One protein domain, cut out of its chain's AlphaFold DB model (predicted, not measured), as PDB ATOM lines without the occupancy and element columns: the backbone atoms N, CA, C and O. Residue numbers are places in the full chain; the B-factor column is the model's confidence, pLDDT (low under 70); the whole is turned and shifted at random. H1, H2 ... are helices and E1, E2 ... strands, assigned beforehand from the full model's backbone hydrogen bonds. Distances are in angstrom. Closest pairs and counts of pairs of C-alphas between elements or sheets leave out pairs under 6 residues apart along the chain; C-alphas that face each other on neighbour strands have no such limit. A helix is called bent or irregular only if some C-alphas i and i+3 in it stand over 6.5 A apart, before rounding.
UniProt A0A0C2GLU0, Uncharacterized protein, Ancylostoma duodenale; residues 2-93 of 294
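Overview. This is residues 2 to 93 of the 294 residues of an uncharacterized protein of Ancylostoma duodenale (UniProt A0A0C2GLU0). A small two-stranded hairpin, E1 and E2, with the short helix H2 packed on it forms a head, from which the long helix H3, not bent, runs off as a handle; residues 67 to 93, of which 67 to 91 belong to H3, stick out. H1 is a separate small arm, joined to the head by a long looping link, and its residues 2 to 7 also stick out. The printed part has 92 residues, with three named helices and two named strands in the order H1, H2, E1, E2, H3; the sheet E1 - E2 is antiparallel and the class is mostly helix. The whole is extended, with a radius of gyration of the C-alphas of 19.9 A, and its outline is flat, spanning 69 by 38 by 16 A.

Along the chain. E1 is residues 40 to 43, with C-alpha 40 at (76.255, 122.756, 57.603), and E2 is residues 48 to 51. H2 is residues 27 to 34 and measures 10.8 A from first to last C-alpha. H3, residues 58 to 91, measures 49.7 A, from C-alpha 58 at (72.368, 120.249, 66.814) to C-alpha 91 at (38.667, 130.249, 101.941). H1 is residues 2 to 12, 15.8 A long, with C-alpha 2 at (43.769, 107.525, 65.714).

Arrangement. E1 and E2 form a hairpin of antiparallel neighbours, with 146 degrees between their directions. N 41 and O 50 are within hydrogen-bond range at 3.0 A, and N 50 and O 41 at 2.9 A. The closest C-alphas of H2 and E2 are those of Ser 29 and Trp 49, 6.0 A apart. The closest C-alphas of H2 and E1 are those of Arg 33 and Ala 40, 5.8 A apart. H2 and H3 are close but not clearly touching, with the C-alphas of Leu 32 and Tyr 58 closest at 6.4 A. They run opposite ways at a steep tilt of 64 degrees. H3 and E1 are apart, and H1 is apart from H2, H3, E1 and E2. In H2 every O i to N i+4 pair is within hydrogen-bond range; in H1 6 of 7 are, and in H3 29 of 30.

Size, cuts and confidence. The two C-alphas farthest apart, those of Gln 45 and Arg 93, are 69.9 A apart. Without the stretches that stand free, residues 2 to 7 and 67 to 93, the body of 59 residues spans 34 by 30 by 14 A. The printed part has no cut. The link from H1 to H2, residues 13 to 26, is long; those from H2 to E1 and from E1 to E2 are tight, and that from E2 to H3 is short. The mean pLDDT of the printed part is 73.0, and it is under 70 at residues 2 to 34, residue 36 and residues 90 to 93.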
ATOM      1  N   LEU A   2      43.122 107.347  67.029       51.81
ATOM      2  CA  LEU A   2      43.769 107.525  65.714       51.81
ATOM      3  C   LEU A   2      43.432 108.837  64.972       51.81
ATOM      4  O   LEU A   2      44.286 109.365  64.263       51.81
ATOM      5  N   ASP A   3      42.242 109.409  65.164       48.91
ATOM      6  CA  ASP A   3      41.850 110.631  64.438       48.91
ATOM      7  C   ASP A   3      42.481 111.917  64.985       48.91
ATOM      8  O   ASP A   3      42.660 112.890  64.253       48.91
ATOM      9  N   ILE A   4      42.886 111.917  66.257       53.84
ATOM     10  CA  ILE A   4      43.604 113.050  66.854       53.84
ATOM     11  C   ILE A   4      45.039 113.078  66.315       53.84
ATOM     12  O   ILE A   4      45.522 114.137  65.923       53.84
ATOM     13  N   ALA A   5      45.682 111.912  66.186       51.09
ATOM     14  CA  ALA A   5      47.029 111.800  65.628       51.09
ATOM     15  C   ALA A   5      47.099 112.302  64.173       51.09
ATOM     16  O   ALA A   5      47.977 113.093  63.835       51.09
ATOM     17  N   LYS A   6      46.119 111.944  63.328       53.94
ATOM     18  CA  LYS A   6      46.048 112.424  61.934       53.94
ATOM     19  C   LYS A   6      45.874 113.942  61.832       53.94
ATOM     20  O   LYS A   6      46.455 114.571  60.950       53.94
ATOM     21  N   LYS A   7      45.109 114.545  62.747       52.81
ATOM     22  CA  LYS A   7      44.888 115.997  62.770       52.81
ATOM     23  C   LYS A   7      46.123 116.774  63.238       52.81
ATOM     24  O   LYS A   7      46.352 117.877  62.757       52.81
ATOM     25  N   TYR A   8      46.929 116.191  64.125       48.22
ATOM     26  CA  TYR A   8      48.202 116.775  64.553       48.22
ATOM     27  C   TYR A   8      49.300 116.658  63.483       48.22
ATOM     28  O   TYR A   8      50.040 117.617  63.280       48.22
ATOM     29  N   ILE A   9      49.344 115.554  62.729       50.69
ATOM     30  CA  ILE A   9      50.297 115.336  61.620       50.69
ATOM     31  C   ILE A   9      50.123 116.364  60.491       50.69
ATOM     32  O   ILE A   9      51.106 116.865  59.953       50.69
ATOM     33  N   GLY A  10      48.884 116.749  60.167       48.53
ATOM     34  CA  GLY A  10      48.625 117.760  59.133       48.53
ATOM     35  C   GLY A  10      49.004 119.196  59.524       48.53
ATOM     36  O   GLY A  10      49.165 120.034  58.643       48.53
ATOM     37  N   ILE A  11      49.134 119.489  60.825       51.25
ATOM     38  CA  ILE A  11      49.412 120.841  61.342       51.25
ATOM     39  C   ILE A  11      50.890 121.007  61.718       51.25
ATOM     40  O   ILE A  11      51.443 122.083  61.515       51.25
ATOM     41  N   PHE A  12      51.536 119.959  62.236       47.72
ATOM     42  CA  PHE A  12      52.930 120.014  62.691       47.72
ATOM     43  C   PHE A  12      53.930 119.324  61.751       47.72
ATOM     44  O   PHE A  12      55.136 119.412  61.979       47.72
ATOM     45  N   GLY A  13      53.458 118.699  60.668       48.56
ATOM     46  CA  GLY A  13      54.308 117.899  59.792       48.56
ATOM     47  C   GLY A  13      54.780 116.612  60.472       48.56
ATOM     48  O   GLY A  13      54.563 116.401  61.664       48.56
ATOM     49  N   ASP A  14      55.381 115.723  59.680       47.34
ATOM     50  CA  ASP A  14      55.799 114.386  60.115       47.34
ATOM     51  C   ASP A  14      56.572 114.389  61.443       47.34
ATOM     52  O   ASP A  14      57.443 115.223  61.674       47.34
ATOM     53  N   ILE A  15      56.292 113.390  62.287       52.53
ATOM     54  CA  ILE A  15      56.874 113.185  63.633       52.53
ATOM     55  C   ILE A  15      58.404 112.982  63.580       52.53
ATOM     56  O   ILE A  15      59.088 113.067  64.593       52.53
ATOM     57  N   SER A  16      58.965 112.749  62.391       54.97
ATOM     58  CA  SER A  16      60.412 112.720  62.154       54.97
ATOM     59  C   SER A  16      61.064 114.103  62.195       54.97
ATOM     60  O   SER A  16      62.290 114.201  62.112       54.97
ATOM     61  N   ARG A  17      60.274 115.180  62.284       54.69
ATOM     62  CA  ARG A  17      60.788 116.542  62.297       54.69
ATOM     63  C   ARG A  17      61.151 116.976  63.719       54.69
ATOM     64  O   ARG A  17      60.380 116.752  64.650       54.69
ATOM     65  N   PRO A  18      62.300 117.643  63.877       54.62
ATOM     66  CA  PRO A  18      62.771 118.110  65.168       54.62
ATOM     67  C   PRO A  18      61.779 119.089  65.808       54.62
ATOM     68  O   PRO A  18      61.273 120.005  65.154       54.62
ATOM     69  N   VAL A  19      61.478 118.855  67.087       55.41
ATOM     70  CA  VAL A  19      60.419 119.476  67.901       55.41
ATOM     71  C   VAL A  19      60.560 120.999  67.967       55.41
ATOM     72  O   VAL A  19      59.562 121.721  68.028       55.41
ATOM     73  N   LEU A  20      61.784 121.517  67.864       52.97
ATOM     74  CA  LEU A  20      62.042 122.960  67.858       52.97
ATOM     75  C   LEU A  20      61.680 123.664  66.565       52.97
ATOM     76  O   LEU A  20      61.707 124.893  66.489       52.97
ATOM     77  N   SER A  21      61.287 122.901  65.554       51.91
ATOM     78  CA  SER A  21      60.811 123.481  64.319       51.91
ATOM     79  C   SER A  21      59.466 124.193  64.452       51.91
ATOM     80  O   SER A  21      59.061 124.886  63.526       51.91
ATOM     81  N   ALA A  22      58.749 124.038  65.573       52.97
ATOM     82  CA  ALA A  22      57.379 124.541  65.723       52.97
ATOM     83  C   ALA A  22      56.476 124.154  64.525       52.97
ATOM     84  O   ALA A  22      55.574 124.896  64.145       52.97
ATOM     85  N   GLY A  23      56.758 123.007  63.892       53.12
ATOM     86  CA  GLY A  23      56.085 122.541  62.675       53.12
ATOM     87  C   GLY A  23      56.400 123.325  61.394       53.12
ATOM     88  O   GLY A  23      55.820 123.038  60.349       53.12
ATOM     89  N   LEU A  24      57.311 124.303  61.425       51.88
ATOM     90  CA  LEU A  24      57.699 125.051  60.237       51.88
ATOM     91  C   LEU A  24      58.599 124.193  59.332       51.88
ATOM     92  O   LEU A  24      59.552 123.562  59.794       51.88
ATOM     93  N   PRO A  25      58.350 124.181  58.014       53.22
ATOM     94  CA  PRO A  25      59.076 123.314  57.093       53.22
ATOM     95  C   PRO A  25      60.571 123.648  56.930       53.22
ATOM     96  O   PRO A  25      61.291 122.836  56.359       53.22
ATOM     97  N   TYR A  26      61.041 124.791  57.451       53.16
ATOM     98  CA  TYR A  26      62.398 125.322  57.228       53.16
ATOM     99  C   TYR A  26      63.192 125.642  58.498       53.16
ATOM    100  O   TYR A  26      64.368 125.996  58.430       53.16
ATOM    101  N   SER A  27      62.578 125.545  59.667       58.03
ATOM    102  CA  SER A  27      63.212 125.908  60.940       58.03
ATOM    103  C   SER A  27      64.381 124.992  61.292       58.03
ATOM    104  O   SER A  27      65.398 125.487  61.761       58.03
ATOM    105  N   TYR A  28      64.304 123.697  60.971       63.19
ATOM    106  CA  TYR A  28      65.439 122.779  61.126       63.19
ATOM    107  C   TYR A  28      66.689 123.286  60.392       63.19
ATOM    108  O   TYR A  28      67.790 123.310  60.935       63.19
ATOM    109  N   SER A  29      66.500 123.776  59.165       63.84
ATOM    110  CA  SER A  29      67.567 124.310  58.318       63.84
ATOM    111  C   SER A  29      68.122 125.637  58.829       63.84
ATOM    112  O   SER A  29      69.311 125.905  58.670       63.84
ATOM    113  N   PHE A  30      67.281 126.469  59.448       66.62
ATOM    114  CA  PHE A  30      67.724 127.714  60.068       66.62
ATOM    115  C   PHE A  30      68.659 127.434  61.245       66.62
ATOM    116  O   PHE A  30      69.772 127.955  61.275       66.62
ATOM    117  N   PHE A  31      68.250 126.568  62.172       68.06
ATOM    118  CA  PHE A  31      69.049 126.314  63.368       68.06
ATOM    119  C   PHE A  31      70.344 125.551  63.078       68.06
ATOM    120  O   PHE A  31      71.371 125.886  63.660       68.06
ATOM    121  N   LEU A  32      70.337 124.625  62.115       69.94
ATOM    122  CA  LEU A  32      71.555 123.956  61.641       69.94
ATOM    123  C   LEU A  32      72.593 124.925  61.057       69.94
ATOM    124  O   LEU A  32      73.792 124.721  61.214       69.94
ATOM    125  N   ARG A  33      72.143 125.983  60.375       65.06
ATOM    126  CA  ARG A  33      73.039 126.998  59.796       65.06
ATOM    127  C   ARG A  33      73.606 127.965  60.833       65.06
ATOM    128  O   ARG A  33      74.652 128.550  60.588       65.06
ATOM    129  N   HIS A  34      72.906 128.159  61.949       69.81
ATOM    130  CA  HIS A  34      73.263 129.151  62.967       69.81
ATOM    131  C   HIS A  34      73.882 128.519  64.218       69.81
ATOM    132  O   HIS A  34      74.150 129.223  65.189       69.81
ATOM    133  N   THR A  35      74.128 127.205  64.210       72.12
ATOM    134  CA  THR A  35      74.909 126.550  65.261       72.12
ATOM    135  C   THR A  35      76.340 127.093  65.261       72.12
ATOM    136  O   THR A  35      77.048 126.930  64.265       72.12
ATOM    137  N   PRO A  36      76.792 127.738  66.350       69.00
ATOM    138  CA  PRO A  36      78.119 128.329  66.400       69.00
ATOM    139  C   PRO A  36      79.186 127.234  66.298       69.00
ATOM    140  O   PRO A  36      79.042 126.161  66.879       69.00
ATOM    141  N   TYR A  37      80.259 127.517  65.555       71.56
ATOM    142  CA  TYR A  37      81.408 126.620  65.356       71.56
ATOM    143  C   TYR A  37      81.116 125.289  64.632       71.56
ATOM    144  O   TYR A  37      82.002 124.440  64.553       71.56
ATOM    145  N   CYS A  38      79.919 125.105  64.063       79.12
ATOM    146  CA  CYS A  38      79.587 123.947  63.231       79.12
ATOM    147  C   CYS A  38      79.278 124.388  61.795       79.12
ATOM    148  O   CYS A  38      78.505 125.318  61.572       79.12
ATOM    149  N   GLY A  39      79.840 123.681  60.814       79.62
ATOM    150  CA  GLY A  39      79.435 123.805  59.418       79.62
ATOM    151  C   GLY A  39      78.138 123.041  59.140       79.62
ATOM    152  O   GLY A  39      77.820 122.036  59.782       79.62
ATOM    153  N   ALA A  40      77.385 123.496  58.146       83.25
ATOM    154  CA  ALA A  40      76.255 122.756  57.603       83.25
ATOM    155  C   ALA A  40      76.320 122.799  56.078       83.25
ATOM    156  O   ALA A  40      76.569 123.855  55.497       83.25
ATOM    157  N   HIS A  41      76.081 121.660  55.434       81.69
ATOM    158  CA  HIS A  41      75.999 121.563  53.982       81.69
ATOM    159  C   HIS A  41      74.623 121.043  53.572       81.69
ATOM    160  O   HIS A  41      73.932 120.364  54.338       81.69
ATOM    161  N   PHE A  42      74.204 121.404  52.364       80.94
ATOM    162  CA  PHE A  42      72.974 120.886  51.787       80.94
ATOM    163  C   PHE A  42      73.301 119.674  50.924       80.94
ATOM    164  O   PHE A  42      73.985 119.801  49.911       80.94
ATOM    165  N   ASP A  43      72.819 118.504  51.330       81.94
ATOM    166  CA  ASP A  43      72.913 117.289  50.530       81.94
ATOM    167  C   ASP A  43      71.832 117.351  49.440       81.94
ATOM    168  O   ASP A  43      70.636 117.237  49.728       81.94
ATOM    169  N   LEU A  44      72.258 117.571  48.191       83.44
ATOM    170  CA  LEU A  44      71.383 117.676  47.021       83.44
ATOM    171  C   LEU A  44      70.660 116.359  46.719       83.44
ATOM    172  O   LEU A  44      69.499 116.397  46.318       83.44
ATOM    173  N   GLN A  45      71.297 115.207  46.955       82.56
ATOM    174  CA  GLN A  45      70.687 113.900  46.687       82.56
ATOM    175  C   GLN A  45      69.544 113.608  47.655       82.56
ATOM    176  O   GLN A  45      68.516 113.052  47.275       82.56
ATOM    177  N   LYS A  46      69.711 113.997  48.922       79.19
ATOM    178  CA  LYS A  46      68.703 113.776  49.970       79.19
ATOM    179  C   LYS A  46      67.817 114.993  50.209       79.19
ATOM    180  O   LYS A  46      66.915 114.930  51.045       79.19
ATOM    181  N   SER A  47      68.047 116.093  49.490       78.56
ATOM    182  CA  SER A  47      67.363 117.381  49.654       78.56
ATOM    183  C   SER A  47      67.295 117.855  51.117       78.56
ATOM    184  O   SER A  47      66.312 118.459  51.546       78.56
ATOM    185  N   LYS A  48      68.328 117.547  51.916       79.19
ATOM    186  CA  LYS A  48      68.334 117.781  53.367       79.19
ATOM    187  C   LYS A  48      69.591 118.512  53.817       79.19
ATOM    188  O   LYS A  48      70.676 118.308  53.284       79.19
ATOM    189  N   TRP A  49      69.438 119.334  54.848       78.25
ATOM    190  CA  TRP A  49      70.576 119.935  55.536       78.25
ATOM    191  C   TRP A  49      71.237 118.890  56.428       78.25
ATOM    192  O   TRP A  49      70.566 118.261  57.247       78.25
ATOM    193  N   VAL A  50      72.539 118.700  56.247       80.62
ATOM    194  CA  VAL A  50      73.361 117.797  57.050       80.62
ATOM    195  C   VAL A  50      74.406 118.632  57.777       80.62
ATOM    196  O   VAL A  50      75.110 119.449  57.177       80.62
ATOM    197  N   GLN A  51      74.484 118.449  59.092       80.88
ATOM    198  CA  GLN A  51      75.515 119.079  59.906       80.88
ATOM    199  C   GLN A  51      76.846 118.360  59.685       80.88
ATOM    200  O   GLN A  51      76.881 117.128  59.662       80.88
ATOM    201  N   SER A  52      77.938 119.108  59.538       80.00
ATOM    202  CA  SER A  52      79.272 118.511  59.590       80.00
ATOM    203  C   SER A  52      79.569 118.017  61.007       80.00
ATOM    204  O   SER A  52      78.998 118.513  61.981       80.00
ATOM    205  N   THR A  53      80.486 117.060  61.139       78.56
ATOM    206  CA  THR A  53      80.993 116.613  62.438       78.56
ATOM    207  C   THR A  53      81.494 117.811  63.242       78.56
ATOM    208  O   THR A  53      82.366 118.555  62.798       78.56
ATOM    209  N   CYS A  54      80.911 118.023  64.419       80.12
ATOM    210  CA  CYS A  54      81.322 119.066  65.346       80.12
ATOM    211  C   CYS A  54      81.138 118.605  66.794       80.12
ATOM    212  O   CYS A  54      80.466 117.606  67.053       80.12
ATOM    213  N   ALA A  55      81.757 119.325  67.733       78.44
ATOM    214  CA  ALA A  55      81.773 118.952  69.148       78.44
ATOM    215  C   ALA A  55      80.369 118.920  69.781       78.44
ATOM    216  O   ALA A  55      80.114 118.111  70.667       78.44
ATOM    217  N   LEU A  56      79.462 119.782  69.313       75.88
ATOM    218  CA  LEU A  56      78.090 119.885  69.804       75.88
ATOM    219  C   LEU A  56      77.107 119.744  68.636       75.88
ATOM    220  O   LEU A  56      76.764 120.740  67.992       75.88
ATOM    221  N   PRO A  57      76.648 118.517  68.333       79.44
ATOM    222  CA  PRO A  57      75.651 118.315  67.294       79.44
ATOM    223  C   PRO A  57      74.331 118.996  67.678       79.44
ATOM    224  O   PRO A  57      73.921 119.011  68.840       79.44
ATOM    225  N   TYR A  58      73.626 119.515  66.676       77.06
ATOM    226  CA  TYR A  58      72.368 120.249  66.814       77.06
ATOM    227  C   TYR A  58      71.321 119.473  67.620       77.06
ATOM    228  O   TYR A  58      70.644 120.049  68.466       77.06
ATOM    229  N   ASN A  59      71.253 118.153  67.433       78.56
ATOM    230  CA  ASN A  59      70.315 117.290  68.151       78.56
ATOM    231  C   ASN A  59      70.488 117.367  69.681       78.56
ATOM    232  O   ASN A  59      69.512 117.227  70.413       78.56
ATOM    233  N   GLN A  60      71.707 117.604  70.181       83.19
ATOM    234  CA  GLN A  60      71.953 117.766  71.620       83.19
ATOM    235  C   GLN A  60      71.484 119.128  72.132       83.19
ATOM    236  O   GLN A  60      70.903 119.208  73.212       83.19
ATOM    237  N   ILE A  61      71.693 120.192  71.352       81.81
ATOM    238  CA  ILE A  61      71.205 121.540  71.681       81.81
ATOM    239  C   ILE A  61      69.678 121.537  71.701       81.81
ATOM    240  O   ILE A  61      69.055 122.078  72.615       81.81
ATOM    241  N   GLU A  62      69.077 120.861  70.725       81.69
ATOM    242  CA  GLU A  62      67.641 120.678  70.662       81.69
ATOM    243  C   GLU A  62      67.097 119.915  71.869       81.69
ATOM    244  O   GLU A  62      66.153 120.377  72.516       81.69
ATOM    245  N   ALA A  63      67.714 118.781  72.208       83.69
ATOM    246  CA  ALA A  63      67.338 118.006  73.380       83.69
ATOM    247  C   ALA A  63      67.470 118.834  74.669       83.69
ATOM    248  O   ALA A  63      66.583 118.788  75.520       83.69
ATOM    249  N   GLY A  64      68.528 119.641  74.791       87.12
ATOM    250  CA  GLY A  64      68.736 120.545  75.922       87.12
ATOM    251  C   GLY A  64      67.646 121.611  76.039       87.12
ATOM    252  O   GLY A  64      67.094 121.817  77.120       87.12
ATOM    253  N   GLN A  65      67.268 122.251  74.931       86.50
ATOM    254  CA  GLN A  65      66.175 123.225  74.923       86.50
ATOM    255  C   GLN A  65      64.825 122.564  75.240       86.50
ATOM    256  O   GLN A  65      64.033 123.126  75.995       86.50
ATOM    257  N   ALA A  66      64.552 121.377  74.693       86.62
ATOM    258  CA  ALA A  66      63.337 120.629  75.004       86.62
ATOM    259  C   ALA A  66      63.270 120.275  76.498       86.62
ATOM    260  O   ALA A  66      62.238 120.489  77.134       86.62
ATOM    261  N   LEU A  67      64.383 119.820  77.081       91.00
ATOM    262  CA  LEU A  67      64.492 119.538  78.511       91.00
ATOM    263  C   LEU A  67      64.235 120.793  79.355       91.00
ATOM    264  O   LEU A  67      63.481 120.738  80.324       91.00
ATOM    265  N   LEU A  68      64.799 121.938  78.963       91.75
ATOM    266  CA  LEU A  68      64.582 123.213  79.647       91.75
ATOM    267  C   LEU A  68      63.100 123.617  79.629       91.75
ATOM    268  O   LEU A  68      62.563 124.025  80.660       91.75
ATOM    269  N   HIS A  69      62.410 123.442  78.497       90.81
ATOM    270  CA  HIS A  69      60.965 123.689  78.404       90.81
ATOM    271  C   HIS A  69      60.150 122.747  79.290       90.81
ATOM    272  O   HIS A  69      59.201 123.193  79.934       90.81
ATOM    273  N   VAL A  70      60.530 121.470  79.379       93.69
ATOM    274  CA  VAL A  70      59.888 120.506  80.289       93.69
ATOM    275  C   VAL A  70      60.083 120.920  81.750       93.69
ATOM    276  O   VAL A  70      59.125 120.901  82.521       93.69
ATOM    277  N   ILE A  71      61.288 121.355  82.129       94.75
ATOM    278  CA  ILE A  71      61.580 121.830  83.489       94.75
ATOM    279  C   ILE A  71      60.758 123.085  83.811       94.75
ATOM    280  O   ILE A  71      60.112 123.141  84.858       94.75
ATOM    281  N   LEU A  72      60.711 124.071  82.910       94.81
ATOM    282  CA  LEU A  72      59.887 125.272  83.091       94.81
ATOM    283  C   LEU A  72      58.392 124.937  83.200       94.81
ATOM    284  O   LEU A  72      57.687 125.501  84.041       94.81
ATOM    285  N   ALA A  73      57.899 123.995  82.395       95.44
ATOM    286  CA  ALA A  73      56.522 123.518  82.482       95.44
ATOM    287  C   ALA A  73      56.234 122.835  83.833       95.44
ATOM    288  O   ALA A  73      55.193 123.078  84.442       95.44
ATOM    289  N   ALA A  74      57.171 122.037  84.348       96.12
ATOM    290  CA  ALA A  74      57.040 121.409  85.659       96.12
ATOM    291  C   ALA A  74      57.018 122.449  86.793       96.12
ATOM    292  O   ALA A  74      56.138 122.405  87.651       96.12
ATOM    293  N   ILE A  75      57.924 123.433  86.765       96.56
ATOM    294  CA  ILE A  75      57.972 124.515  87.762       96.56
ATOM    295  C   ILE A  75      56.670 125.323  87.745       96.56
ATOM    296  O   ILE A  75      56.072 125.559  88.793       96.56
ATOM    297  N   THR A  76      56.192 125.720  86.564       96.19
ATOM    298  CA  THR A  76      54.937 126.480  86.436       96.19
ATOM    299  C   THR A  76      53.725 125.677  86.902       96.19
ATOM    300  O   THR A  76      52.847 126.236  87.561       96.19
ATOM    301  N   MET A  77      53.692 124.365  86.649       96.38
ATOM    302  CA  MET A  77      52.664 123.481  87.192       96.38
ATOM    303  C   MET A  77      52.707 123.455  88.727       96.38
ATOM    304  O   MET A  77      51.674 123.672  89.358       96.38
ATOM    305  N   ILE A  78      53.881 123.266  89.335       96.19
ATOM    306  CA  ILE A  78      54.037 123.244  90.798       96.19
ATOM    307  C   ILE A  78      53.587 124.574  91.414       96.19
ATOM    308  O   ILE A  78      52.771 124.580  92.335       96.19
ATOM    309  N   LEU A  79      54.041 125.706  90.868       95.06
ATOM    310  CA  LEU A  79      53.633 127.033  91.336       95.06
ATOM    311  C   LEU A  79      52.119 127.244  91.204       95.06
ATOM    312  O   LEU A  79      51.491 127.787  92.110       95.06
ATOM    313  N   SER A  80      51.506 126.765  90.115       94.81
ATOM    314  CA  SER A  80      50.051 126.846  89.942       94.81
ATOM    315  C   SER A  80      49.293 126.060  91.018       94.81
ATOM    316  O   SER A  80      48.289 126.548  91.538       94.81
ATOM    317  N   ILE A  81      49.797 124.884  91.410       94.38
ATOM    318  CA  ILE A  81      49.210 124.061  92.471       94.38
ATOM    319  C   ILE A  81      49.327 124.778  93.817       94.38
ATOM    320  O   ILE A  81      48.331 124.868  94.533       94.38
ATOM    321  N   ILE A  82      50.494 125.347  94.136       93.50
ATOM    322  CA  ILE A  82      50.711 126.107  95.378       93.50
ATOM    323  C   ILE A  82      49.723 127.274  95.473       93.50
ATOM    324  O   ILE A  82      49.007 127.386  96.464       93.50
ATOM    325  N   VAL A  83      49.589 128.077  94.414       92.75
ATOM    326  CA  VAL A  83      48.650 129.213  94.379       92.75
ATOM    327  C   VAL A  83      47.195 128.758  94.562       92.75
ATOM    328  O   VAL A  83      46.397 129.437  95.214       92.75
ATOM    329  N   ILE A  84      46.815 127.607  93.999       90.38
ATOM    330  CA  ILE A  84      45.472 127.041  94.185       90.38
ATOM    331  C   ILE A  84      45.267 126.574  95.633       90.38
ATOM    332  O   ILE A  84      44.192 126.806  96.193       90.38
ATOM    333  N   LEU A  85      46.269 125.937  96.243       87.38
ATOM    334  CA  LEU A  85      46.219 125.478  97.632       87.38
ATOM    335  C   LEU A  85      46.162 126.651  98.616       87.38
ATOM    336  O   LEU A  85      45.333 126.631  99.523       87.38
ATOM    337  N   GLU A  86      46.948 127.705  98.398       84.56
ATOM    338  CA  GLU A  86      46.883 128.944  99.183       84.56
ATOM    339  C   GLU A  86      45.504 129.602  99.073       84.56
ATOM    340  O   GLU A  86      44.875 129.904 100.089       84.56
ATOM    341  N   ARG A  87      44.956 129.720  97.854       78.00
ATOM    342  CA  ARG A  87      43.593 130.241  97.650       78.00
ATOM    343  C   ARG A  87      42.507 129.394  98.310       78.00
ATOM    344  O   ARG A  87      41.464 129.942  98.670       78.00
ATOM    345  N   ARG A  88      42.687 128.073  98.424       76.38
ATOM    346  CA  ARG A  88      41.757 127.210  99.173       76.38
ATOM    347  C   ARG A  88      41.918 127.400 100.679       76.38
ATOM    348  O   ARG A  88      40.912 127.578 101.355       76.38
ATOM    349  N   ARG A  89      43.151 127.491 101.181       71.94
ATOM    350  CA  ARG A  89      43.443 127.732 102.602       71.94
ATOM    351  C   ARG A  89      42.880 129.066 103.107       71.94
ATOM    352  O   ARG A  89      42.376 129.127 104.222       71.94
ATOM    353  N   GLU A  90      42.911 130.114 102.284       65.06
ATOM    354  CA  GLU A  90      42.299 131.415 102.601       65.06
ATOM    355  C   GLU A  90      40.764 131.323 102.714       65.06
ATOM    356  O   GLU A  90      40.154 132.004 103.537       65.06
ATOM    357  N   LYS A  91      40.125 130.462 101.909       61.47
ATOM    358  CA  LYS A  91      38.667 130.249 101.941       61.47
ATOM    359  C   LYS A  91      38.206 129.411 103.132       61.47
ATOM    360  O   LYS A  91      37.099 129.646 103.608       61.47
ATOM    361  N   ASP A  92      39.041 128.489 103.603       57.66
ATOM    362  CA  ASP A  92      38.752 127.631 104.760       57.66
ATOM    363  C   ASP A  92      39.149 128.276 106.096       57.66
ATOM    364  O   ASP A  92      38.911 127.708 107.163       57.66
ATOM    365  N   ARG A  93      39.725 129.486 106.072       56.91
ATOM    366  CA  ARG A  93      39.945 130.258 107.292       56.91
ATOM    367  C   ARG A  93      38.571 130.681 107.833       56.91
ATOM    368  O   ARG A  93      37.858 131.413 107.137       56.91
TER     369      ARG A  93